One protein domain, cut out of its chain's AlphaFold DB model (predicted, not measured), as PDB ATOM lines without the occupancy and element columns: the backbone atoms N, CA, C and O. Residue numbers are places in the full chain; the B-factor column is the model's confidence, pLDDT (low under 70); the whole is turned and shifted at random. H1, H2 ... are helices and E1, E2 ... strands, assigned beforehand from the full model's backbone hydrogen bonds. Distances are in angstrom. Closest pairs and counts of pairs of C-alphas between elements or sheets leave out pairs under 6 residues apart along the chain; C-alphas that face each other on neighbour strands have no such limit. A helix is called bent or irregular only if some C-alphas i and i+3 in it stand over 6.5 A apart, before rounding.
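AT A GLANCE: This is residues 133 to 213 of the 244 residues of an uncharacterized protein of Pomacea canaliculata (UniProt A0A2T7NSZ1). A small antiparallel sheet of three strands, only just strongly twisted, has helix H3 packed along one face, while helix H2 packs by its edge strand E1. The short helix H1 lies off the sheet, and the link from H1 to H2 swings out at one end of the longest axis. The printed part has 81 residues, with three named helices and then three named strands along the chain: H1, H2, H3, E1, E2, E3. The sheet's order is E1, E2, E3, and the class is mixed, helices and strands. The whole is compact, with a radius of gyration of the C-alphas of 13.0 A and spans of 38 by 30 by 21 A.

HOW THE PARTS SIT: E1, residues 183 to 188, E2, residues 193 to 200, and E3, residues 204 to 209, form a meander, each strand the antiparallel neighbour of the one before. E1 and E2 are a hairpin at 155 degrees, with N 186 and O 195 within hydrogen-bond range at 3.0 A. E2 and E3 are a hairpin at 156 degrees, with N 198 and O 206 at 2.9 A. H3, residues 166 to 176, is on one face of the sheet, making two layers, a helix layer and a sheet layer. It lies over E2 at a height over the sheet of 8.5 A and runs along the strands, at 26 degrees to E2 on the local plane. The closest C-alphas of H3 and E1 are those of Ile 169 and Val 184, 7.2 A apart. H2, residues 147 to 154, is on the sheet; its closest C-alpha pair with E1 is Arg 147 and Tyr 187, 6.7 A. H1, residues 133 to 136, is not on the sheet and is apart from H2 and H3. In H2 every O i to N i+4 pair is within hydrogen-bond range, in H3 5 of 7 are, and H1 is too short for such a pair.

IN THESE COORDINATES: E2 is 21.1 A long from first to last C-alpha, E3 16.6 A and E1 14.8 A. H3 measures 15.8 A and is only just irregular, with C-alphas 172 and 175 7.0 A apart; H2 measures 10.4 A and H1 5.2 A. H1 begins with C-alpha 133 at (107.480, 4.679, 126.606), and E3 ends with C-alpha 209 at (104.880, -2.052, 133.124).

THE WHOLE: The two C-alphas farthest apart, those of Ala 142 and His 178, are 38.5 A apart. The printed part has no cut. The link from H2 to H3, 11 residues, is long. The mean pLDDT of the printed part is 82.0, and residues 133 to 142 are under 70.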
ATOM      1  N   LEU A 133     108.225   5.285 127.725       46.22
ATOM      2  CA  LEU A 133     107.480   4.679 126.606       46.22
ATOM      3  C   LEU A 133     108.275   4.663 125.284       46.22
ATOM      4  O   LEU A 133     108.236   3.679 124.550       46.22
ATOM      5  N   LYS A 134     109.070   5.709 125.015       45.41
ATOM      6  CA  LYS A 134     109.956   5.781 123.833       45.41
ATOM      7  C   LYS A 134     111.030   4.682 123.821       45.41
ATOM      8  O   LYS A 134     111.470   4.264 122.758       45.41
ATOM      9  N   ASP A 135     111.436   4.205 124.997       46.81
ATOM     10  CA  ASP A 135     112.451   3.158 125.171       46.81
ATOM     11  C   ASP A 135     111.870   1.752 124.885       46.81
ATOM     12  O   ASP A 135     112.597   0.847 124.470       46.81
ATOM     13  N   ALA A 136     110.553   1.574 125.075       48.66
ATOM     14  CA  ALA A 136     109.856   0.283 125.031       48.66
ATOM     15  C   ALA A 136     109.622  -0.278 123.617       48.66
ATOM     16  O   ALA A 136     109.524  -1.491 123.465       48.66
ATOM     17  N   LEU A 137     109.584   0.574 122.586       51.06
ATOM     18  CA  LEU A 137     109.375   0.162 121.185       51.06
ATOM     19  C   LEU A 137     110.643  -0.386 120.503       51.06
ATOM     20  O   LEU A 137     110.605  -0.804 119.349       51.06
ATOM     21  N   SER A 138     111.782  -0.384 121.200       52.38
ATOM     22  CA  SER A 138     113.056  -0.877 120.668       52.38
ATOM     23  C   SER A 138     113.370  -2.271 121.213       52.38
ATOM     24  O   SER A 138     113.578  -2.443 122.414       52.38
ATOM     25  N   PHE A 139     113.406  -3.269 120.324       49.00
ATOM     26  CA  PHE A 139     113.625  -4.668 120.695       49.00
ATOM     27  C   PHE A 139     114.987  -4.863 121.373       49.00
ATOM     28  O   PHE A 139     116.038  -4.554 120.809       49.00
ATOM     29  N   LYS A 140     114.961  -5.364 122.608       66.50
ATOM     30  CA  LYS A 140     116.104  -5.487 123.519       66.50
ATOM     31  C   LYS A 140     115.997  -6.852 124.218       66.50
ATOM     32  O   LYS A 140     115.595  -6.898 125.382       66.50
ATOM     33  N   PRO A 141     116.396  -7.976 123.583       61.41
ATOM     34  CA  PRO A 141     116.103  -9.338 124.064       61.41
ATOM     35  C   PRO A 141     116.611  -9.660 125.485       61.41
ATOM     36  O   PRO A 141     116.024 -10.478 126.190       61.41
ATOM     37  N   ALA A 142     117.648  -8.972 125.974       66.44
ATOM     38  CA  ALA A 142     118.091  -9.086 127.369       66.44
ATOM     39  C   ALA A 142     117.083  -8.516 128.401       66.44
ATOM     40  O   ALA A 142     117.091  -8.927 129.563       66.44
ATOM     41  N   LYS A 143     116.228  -7.569 127.990       77.44
ATOM     42  CA  LYS A 143     115.283  -6.801 128.823       77.44
ATOM     43  C   LYS A 143     113.812  -7.095 128.524       77.44
ATOM     44  O   LYS A 143     112.961  -6.676 129.314       77.44
ATOM     45  N   ASP A 144     113.513  -7.692 127.379       84.31
ATOM     46  CA  ASP A 144     112.161  -8.067 126.958       84.31
ATOM     47  C   ASP A 144     111.753  -9.414 127.579       84.31
ATOM     48  O   ASP A 144     112.585 -10.140 128.142       84.31
ATOM     49  N   PHE A 145     110.460  -9.724 127.515       87.69
ATOM     50  CA  PHE A 145     109.885 -10.973 128.002       87.69
ATOM     51  C   PHE A 145     109.376 -11.813 126.827       87.69
ATOM     52  O   PHE A 145     108.889 -11.275 125.837       87.69
ATOM     53  N   ASP A 146     109.458 -13.135 126.958       87.62
ATOM     54  CA  ASP A 146     108.719 -14.056 126.093       87.62
ATOM     55  C   ASP A 146     107.263 -14.170 126.580       87.62
ATOM     56  O   ASP A 146     107.011 -14.270 127.784       87.62
ATOM     57  N   ARG A 147     106.310 -14.187 125.639       87.25
ATOM     58  CA  ARG A 147     104.879 -14.352 125.921       87.25
ATOM     59  C   ARG A 147     104.600 -15.671 126.635       87.25
ATOM     60  O   ARG A 147     103.849 -15.676 127.607       87.25
ATOM     61  N   ASN A 148     105.201 -16.774 126.181       88.94
ATOM     62  CA  ASN A 148     104.916 -18.098 126.741       88.94
ATOM     63  C   ASN A 148     105.452 -18.214 128.173       88.94
ATOM     64  O   ASN A 148     104.740 -18.692 129.053       88.94
ATOM     65  N   PHE A 149     106.648 -17.681 128.436       89.94
ATOM     66  CA  PHE A 149     107.181 -17.514 129.787       89.94
ATOM     67  C   PHE A 149     106.249 -16.687 130.685       89.94
ATOM     68  O   PHE A 149     105.976 -17.101 131.808       89.94
ATOM     69  N   VAL A 150     105.732 -15.543 130.214       90.31
ATOM     70  CA  VAL A 150     104.823 -14.697 131.014       90.31
ATOM     71  C   VAL A 150     103.495 -15.403 131.286       90.31
ATOM     72  O   VAL A 150     103.076 -15.435 132.441       90.31
ATOM     73  N   ARG A 151     102.885 -16.039 130.277       90.50
ATOM     74  CA  ARG A 151     101.674 -16.861 130.439       90.50
ATOM     75  C   ARG A 151     101.904 -17.986 131.449       90.50
ATOM     76  O   ARG A 151     101.134 -18.108 132.390       90.50
ATOM     77  N   ALA A 152     102.987 -18.754 131.332       90.25
ATOM     78  CA  ALA A 152     103.308 -19.824 132.284       90.25
ATOM     79  C   ALA A 152     103.563 -19.299 133.712       90.25
ATOM     80  O   ALA A 152     103.181 -19.939 134.690       90.25
ATOM     81  N   GLN A 153     104.177 -18.119 133.848       90.38
ATOM     82  CA  GLN A 153     104.454 -17.486 135.141       90.38
ATOM     83  C   GLN A 153     103.250 -16.759 135.757       90.38
ATOM     84  O   GLN A 153     103.273 -16.525 136.960       90.38
ATOM     85  N   LEU A 154     102.210 -16.411 134.995       89.19
ATOM     86  CA  LEU A 154     101.000 -15.738 135.498       89.19
ATOM     87  C   LEU A 154      99.718 -16.580 135.380       89.19
ATOM     88  O   LEU A 154      98.687 -16.179 135.909       89.19
ATOM     89  N   ALA A 155      99.782 -17.787 134.811       85.69
ATOM     90  CA  ALA A 155      98.678 -18.745 134.807       85.69
ATOM     91  C   ALA A 155      98.124 -18.968 136.227       85.69
ATOM     92  O   ALA A 155      98.879 -19.216 137.178       85.69
ATOM     93  N   GLY A 156      96.802 -18.847 136.375       83.12
ATOM     94  CA  GLY A 156      96.110 -18.932 137.665       83.12
ATOM     95  C   GLY A 156      96.394 -17.773 138.633       83.12
ATOM     96  O   GLY A 156      96.169 -17.924 139.830       83.12
ATOM     97  N   PHE A 157      96.934 -16.641 138.167       87.00
ATOM     98  CA  PHE A 157      97.023 -15.414 138.963       87.00
ATOM     99  C   PHE A 157      95.714 -14.600 138.830       87.00
ATOM    100  O   PHE A 157      95.202 -14.485 137.715       87.00
ATOM    101  N   PRO A 158      95.148 -14.033 139.918       84.94
ATOM    102  CA  PRO A 158      93.907 -13.255 139.849       84.94
ATOM    103  C   PRO A 158      93.996 -12.068 138.884       84.94
ATOM    104  O   PRO A 158      95.019 -11.393 138.832       84.94
ATOM    105  N   ALA A 159      92.916 -11.807 138.146       86.06
ATOM    106  CA  ALA A 159      92.833 -10.778 137.105       86.06
ATOM    107  C   ALA A 159      93.887 -10.857 135.977       86.06
ATOM    108  O   ALA A 159      94.055  -9.884 135.240       86.06
ATOM    109  N   PHE A 160      94.598 -11.982 135.810       89.88
ATOM    110  CA  PHE A 160      95.390 -12.215 134.602       89.88
ATOM    111  C   PHE A 160      94.474 -12.614 133.440       89.88
ATOM    112  O   PHE A 160      93.712 -13.572 133.571       89.88
ATOM    113  N   THR A 161      94.578 -11.912 132.311       86.25
ATOM    114  CA  THR A 161      93.916 -12.281 131.057       86.25
ATOM    115  C   THR A 161      94.919 -12.549 129.936       86.25
ATOM    116  O   THR A 161      96.061 -12.080 129.954       86.25
ATOM    117  N   ASP A 162      94.466 -13.326 128.955       81.12
ATOM    118  CA  ASP A 162      95.189 -13.662 127.732       81.12
ATOM    119  C   ASP A 162      94.932 -12.682 126.571       81.12
ATOM    120  O   ASP A 162      95.578 -12.811 125.525       81.12
ATOM    121  N   ASP A 163      94.042 -11.701 126.770       75.69
ATOM    122  CA  ASP A 163      93.759 -10.607 125.833       75.69
ATOM    123  C   ASP A 163      95.006  -9.723 125.637       75.69
ATOM    124  O   ASP A 163      95.657  -9.301 126.596       75.69
ATOM    125  N   GLU A 164      95.373  -9.435 124.384       70.00
ATOM    126  CA  GLU A 164      96.652  -8.769 124.066       70.00
ATOM    127  C   GLU A 164      96.524  -7.271 123.755       70.00
ATOM    128  O   GLU A 164      97.523  -6.539 123.792       70.00
ATOM    129  N   GLU A 165      95.315  -6.800 123.445       79.62
ATOM    130  CA  GLU A 165      95.069  -5.433 122.993       79.62
ATOM    131  C   GLU A 165      94.662  -4.505 124.137       79.62
ATOM    132  O   GLU A 165      93.655  -4.700 124.812       79.62
ATOM    133  N   GLU A 166      95.412  -3.414 124.291       79.75
ATOM    134  CA  GLU A 166      95.183  -2.362 125.291       79.75
ATOM    135  C   GLU A 166      93.745  -1.803 125.253       79.75
ATOM    136  O   GLU A 166      93.176  -1.504 126.298       79.75
ATOM    137  N   GLN A 167      93.118  -1.738 124.070       83.06
ATOM    138  CA  GLN A 167      91.722  -1.311 123.911       83.06
ATOM    139  C   GLN A 167      90.717  -2.286 124.545       83.06
ATOM    140  O   GLN A 167      89.762  -1.838 125.177       83.06
ATOM    141  N   GLN A 168      90.949  -3.597 124.432       84.75
ATOM    142  CA  GLN A 168      90.094  -4.627 125.030       84.75
ATOM    143  C   GLN A 168      90.215  -4.593 126.562       84.75
ATOM    144  O   GLN A 168      89.209  -4.590 127.267       84.75
ATOM    145  N   ILE A 169      91.438  -4.429 127.085       86.25
ATOM    146  CA  ILE A 169      91.695  -4.250 128.525       86.25
ATOM    147  C   ILE A 169      90.992  -2.999 129.079       86.25
ATOM    148  O   ILE A 169      90.418  -3.046 130.169       86.25
ATOM    149  N   ILE A 170      90.993  -1.889 128.331       82.75
ATOM    150  CA  ILE A 170      90.266  -0.668 128.713       82.75
ATOM    151  C   ILE A 170      88.754  -0.926 128.732       82.75
ATOM    152  O   ILE A 170      88.112  -0.578 129.718       82.75
ATOM    153  N   GLN A 171      88.188  -1.581 127.712       86.88
ATOM    154  CA  GLN A 171      86.760  -1.928 127.677       86.88
ATOM    155  C   GLN A 171      86.345  -2.853 128.836       86.88
ATOM    156  O   GLN A 171      85.267  -2.670 129.397       86.88
ATOM    157  N   LEU A 172      87.207  -3.790 129.248       84.31
ATOM    158  CA  LEU A 172      86.982  -4.657 130.413       84.31
ATOM    159  C   LEU A 172      87.024  -3.891 131.748       84.31
ATOM    160  O   LEU A 172      86.259  -4.202 132.659       84.31
ATOM    161  N   LEU A 173      87.895  -2.886 131.881       84.81
ATOM    162  CA  LEU A 173      88.014  -2.071 133.098       84.81
ATOM    163  C   LEU A 173      87.031  -0.887 133.157       84.81
ATOM    164  O   LEU A 173      86.738  -0.398 134.249       84.81
ATOM    165  N   GLN A 174      86.493  -0.430 132.023       85.81
ATOM    166  CA  GLN A 174      85.625   0.750 131.926       85.81
ATOM    167  C   GLN A 174      84.340   0.679 132.775       85.81
ATOM    168  O   GLN A 174      84.061   1.666 133.462       85.81
ATOM    169  N   PRO A 175      83.600  -0.449 132.857       86.81
ATOM    170  CA  PRO A 175      82.466  -0.580 133.779       86.81
ATOM    171  C   PRO A 175      82.860  -0.416 135.254       86.81
ATOM    172  O   PRO A 175      82.034  -0.031 136.079       86.81
ATOM    173  N   HIS A 176      84.127  -0.677 135.588       84.25
ATOM    174  CA  HIS A 176      84.664  -0.702 136.947       84.25
ATOM    175  C   HIS A 176      85.466   0.556 137.309       84.25
ATOM    176  O   HIS A 176      86.075   0.598 138.377       84.25
ATOM    177  N   LEU A 177      85.428   1.606 136.476       85.38
ATOM    178  CA  LEU A 177      86.115   2.880 136.725       85.38
ATOM    179  C   LEU A 177      85.749   3.491 138.090       85.38
ATOM    180  O   LEU A 177      86.617   3.999 138.785       85.38
ATOM    181  N   HIS A 178      84.493   3.356 138.521       82.31
ATOM    182  CA  HIS A 178      84.013   3.831 139.825       82.31
ATOM    183  C   HIS A 178      84.563   3.035 141.032       82.31
ATOM    184  O   HIS A 178      84.393   3.444 142.180       82.31
ATOM    185  N   LYS A 179      85.194   1.875 140.801       83.31
ATOM    186  CA  LYS A 179      85.638   0.924 141.828       83.31
ATOM    187  C   LYS A 179      87.161   0.971 141.968       83.31
ATOM    188  O   LYS A 179      87.884   0.129 141.429       83.31
ATOM    189  N   ALA A 180      87.642   1.975 142.702       82.81
ATOM    190  CA  ALA A 180      89.063   2.182 142.983       82.81
ATOM    191  C   ALA A 180      89.749   0.905 143.507       82.81
ATOM    192  O   ALA A 180      89.232   0.218 144.390       82.81
ATOM    193  N   GLY A 181      90.926   0.594 142.962       82.25
ATOM    194  CA  GLY A 181      91.670  -0.633 143.251       82.25
ATOM    195  C   GLY A 181      91.325  -1.829 142.358       82.25
ATOM    196  O   GLY A 181      92.035  -2.825 142.435       82.25
ATOM    197  N   SER A 182      90.313  -1.748 141.483       87.19
ATOM    198  CA  SER A 182      90.096  -2.763 140.434       87.19
ATOM    199  C   SER A 182      91.302  -2.818 139.490       87.19
ATOM    200  O   SER A 182      91.820  -1.770 139.101       87.19
ATOM    201  N   TYR A 183      91.753  -4.014 139.103       90.06
ATOM    202  CA  TYR A 183      92.922  -4.190 138.234       90.06
ATOM    203  C   TYR A 183      92.760  -5.336 137.232       90.06
ATOM    204  O   TYR A 183      91.985  -6.258 137.464       90.06
ATOM    205  N   VAL A 184      93.532  -5.277 136.141       91.25
ATOM    206  CA  VAL A 184      93.729  -6.356 135.153       91.25
ATOM    207  C   VAL A 184      95.216  -6.446 134.797       91.25
ATOM    208  O   VAL A 184      95.924  -5.436 134.751       91.25
ATOM    209  N   ILE A 185      95.705  -7.663 134.558       92.06
ATOM    210  CA  ILE A 185      97.094  -7.971 134.205       92.06
ATOM    211  C   ILE A 185      97.104  -8.719 132.872       92.06
ATOM    212  O   ILE A 185      96.348  -9.668 132.696       92.06
ATOM    213  N   TRP A 186      97.985  -8.340 131.951       92.56
ATOM    214  CA  TRP A 186      98.112  -9.003 130.649       92.56
ATOM    215  C   TRP A 186      99.547  -8.937 130.117       92.56
ATOM    216  O   TRP A 186     100.439  -8.317 130.714       92.56
ATOM    217  N   TYR A 187      99.793  -9.590 128.982       91.62
ATOM    218  CA  TYR A 187     101.031  -9.434 128.222       91.62
ATOM    219  C   TYR A 187     100.842  -8.378 127.125       91.62
ATOM    220  O   TYR A 187     100.132  -8.597 126.148       91.62
ATOM    221  N   TRP A 188     101.507  -7.229 127.261       90.25
ATOM    222  CA  TRP A 188     101.404  -6.146 126.284       90.25
ATOM    223  C   TRP A 188     102.359  -6.399 125.116       90.25
ATOM    224  O   TRP A 188     103.566  -6.149 125.211       90.25
ATOM    225  N   ALA A 189     101.814  -6.899 124.004       85.62
ATOM    226  CA  ALA A 189     102.585  -7.330 122.839       85.62
ATOM    227  C   ALA A 189     103.485  -6.223 122.249       85.62
ATOM    228  O   ALA A 189     104.634  -6.496 121.895       85.62
ATOM    229  N   LEU A 190     103.008  -4.970 122.218       83.75
ATOM    230  CA  LEU A 190     103.758  -3.815 121.699       83.75
ATOM    231  C   LEU A 190     105.017  -3.494 122.522       83.75
ATOM    232  O   LEU A 190     106.058  -3.170 121.955       83.75
ATOM    233  N   ALA A 191     104.934  -3.603 123.852       82.75
ATOM    234  CA  ALA A 191     106.047  -3.335 124.768       82.75
ATOM    235  C   ALA A 191     106.862  -4.595 125.130       82.75
ATOM    236  O   ALA A 191     107.874  -4.491 125.830       82.75
ATOM    237  N   LYS A 192     106.406  -5.779 124.685       88.44
ATOM    238  CA  LYS A 192     106.953  -7.121 124.969       88.44
ATOM    239  C   LYS A 192     107.136  -7.399 126.466       88.44
ATOM    240  O   LYS A 192     108.184  -7.889 126.904       88.44
ATOM    241  N   ARG A 193     106.140  -6.998 127.271       90.69
ATOM    242  CA  ARG A 193     106.213  -6.914 128.744       90.69
ATOM    243  C   ARG A 193     104.896  -7.292 129.435       90.69
ATOM    244  O   ARG A 193     103.836  -6.907 128.943       90.69
ATOM    245  N   PRO A 194     104.946  -7.951 130.611       91.50
ATOM    246  CA  PRO A 194     103.799  -8.014 131.510       91.50
ATOM    247  C   PRO A 194     103.423  -6.597 131.945       91.50
ATOM    248  O   PRO A 194     104.304  -5.796 132.276       91.50
ATOM    249  N   THR A 195     102.132  -6.300 131.948       91.31
ATOM    250  CA  THR A 195     101.594  -4.978 132.280       91.31
ATOM    251  C   THR A 195     100.388  -5.140 133.202       91.31
ATOM    252  O   THR A 195      99.628  -6.096 133.068       91.31
ATOM    253  N   VAL A 196     100.254  -4.234 134.170       90.38
ATOM    254  CA  VAL A 196      99.176  -4.191 135.165       90.38
ATOM    255  C   VAL A 196      98.466  -2.850 135.020       90.38
ATOM    256  O   VAL A 196      99.104  -1.814 135.189       90.38
ATOM    257  N   CYS A 197      97.173  -2.840 134.719       89.25
ATOM    258  CA  CYS A 197      96.366  -1.622 134.726       89.25
ATOM    259  C   CYS A 197      95.499  -1.618 135.983       89.25
ATOM    260  O   CYS A 197      94.924  -2.648 136.335       89.25
ATOM    261  N   VAL A 198      95.442  -0.478 136.667       88.31
ATOM    262  CA  VAL A 198      94.714  -0.297 137.926       88.31
ATOM    263  C   VAL A 198      93.829   0.940 137.823       88.31
ATOM    264  O   VAL A 198      94.272   1.989 137.354       88.31
ATOM    265  N   VAL A 199      92.594   0.829 138.302       87.12
ATOM    266  CA  VAL A 199      91.692   1.959 138.535       87.12
ATOM    267  C   VAL A 199      92.179   2.717 139.769       87.12
ATOM    268  O   VAL A 199      91.989   2.270 140.903       87.12
ATOM    269  N   ALA A 200      92.822   3.861 139.558       82.50
ATOM    270  CA  ALA A 200      93.214   4.769 140.626       82.50
ATOM    271  C   ALA A 200      92.100   5.788 140.897       82.50
ATOM    272  O   ALA A 200      91.443   6.287 139.980       82.50
ATOM    273  N   ASP A 201      91.901   6.086 142.180       79.12
ATOM    274  CA  ASP A 201      91.040   7.152 142.713       79.12
ATOM    275  C   ASP A 201      89.537   7.082 142.364       79.12
ATOM    276  O   ASP A 201      88.761   7.881 142.876       79.12
ATOM    277  N   GLY A 202      89.102   6.096 141.570       79.19
ATOM    278  CA  GLY A 202      87.720   5.964 141.087       79.19
ATOM    279  C   GLY A 202      87.429   6.762 139.806       79.19
ATOM    280  O   GLY A 202      86.275   6.862 139.397       79.19
ATOM    281  N   GLU A 203      88.465   7.344 139.191       80.19
ATOM    282  CA  GLU A 203      88.329   8.313 138.091       80.19
ATOM    283  C   GLU A 203      89.280   8.059 136.910       80.19
ATOM    284  O   GLU A 203      89.045   8.572 135.816       80.19
ATOM    285  N   ARG A 204      90.369   7.297 137.099       83.44
ATOM    286  CA  ARG A 204      91.437   7.163 136.092       83.44
ATOM    287  C   ARG A 204      92.091   5.784 136.067       83.44
ATOM    288  O   ARG A 204      92.231   5.119 137.091       83.44
ATOM    289  N   PHE A 205      92.585   5.398 134.895       85.06
ATOM    290  CA  PHE A 205      93.425   4.214 134.718       85.06
ATOM    291  C   PHE A 205      94.908   4.569 134.877       85.06
ATOM    292  O   PHE A 205      95.365   5.593 134.367       85.06
ATOM    293  N   VAL A 206      95.674   3.715 135.556       84.88
ATOM    294  CA  VAL A 206      97.133   3.837 135.691       84.88
ATOM    295  C   VAL A 206      97.785   2.517 135.291       84.88
ATOM    296  O   VAL A 206      97.452   1.461 135.829       84.88
ATOM    297  N   THR A 207      98.717   2.580 134.340       87.00
ATOM    298  CA  THR A 207      99.280   1.402 133.663       87.00
ATOM    299  C   THR A 207     100.746   1.193 134.039       87.00
ATOM    300  O   THR A 207     101.635   1.942 133.642       87.00
ATOM    301  N   PHE A 208     101.014   0.136 134.799       88.31
ATOM    302  CA  PHE A 208     102.324  -0.215 135.328       88.31
ATOM    303  C   PHE A 208     102.970  -1.346 134.522       88.31
ATOM    304  O   PHE A 208     102.467  -2.466 134.469       88.31
ATOM    305  N   VAL A 209     104.129  -1.073 133.926       90.81
ATOM    306  CA  VAL A 209     104.880  -2.052 133.124       90.81
ATOM    307  C   VAL A 209     105.912  -2.774 133.993       90.81
ATOM    308  O   VAL A 209     106.681  -2.139 134.717       90.81
ATOM    309  N   VAL A 210     105.979  -4.105 133.899       91.25
ATOM    310  CA  VAL A 210     107.011  -4.895 134.583       91.25
ATOM    311  C   VAL A 210     108.301  -4.912 133.756       91.25
ATOM    312  O   VAL A 210     108.317  -5.176 132.549       91.25
ATOM    313  N   HIS A 211     109.425  -4.664 134.421       90.38
ATOM    314  CA  HIS A 211     110.755  -4.654 133.828       90.38
ATOM    315  C   HIS A 211     111.624  -5.801 134.353       90.38
ATOM    316  O   HIS A 211     111.550  -6.202 135.514       90.38
ATOM    317  N   LYS A 212     112.495  -6.302 133.474       89.25
ATOM    318  CA  LYS A 212     113.515  -7.313 133.760       89.25
ATOM    319  C   LYS A 212     114.868  -6.634 133.975       89.25
ATOM    320  O   LYS A 212     115.334  -5.871 133.128       89.25
ATOM    321  N   SER A 213     115.507  -6.924 135.102       85.56
ATOM    322  CA  SER A 213     116.908  -6.600 135.366       85.56
ATOM    323  C   SER A 213     117.816  -7.514 134.547       85.56
ATOM    324  O   SER A 213     117.619  -8.726 134.530       85.56
TER     325      SER A 213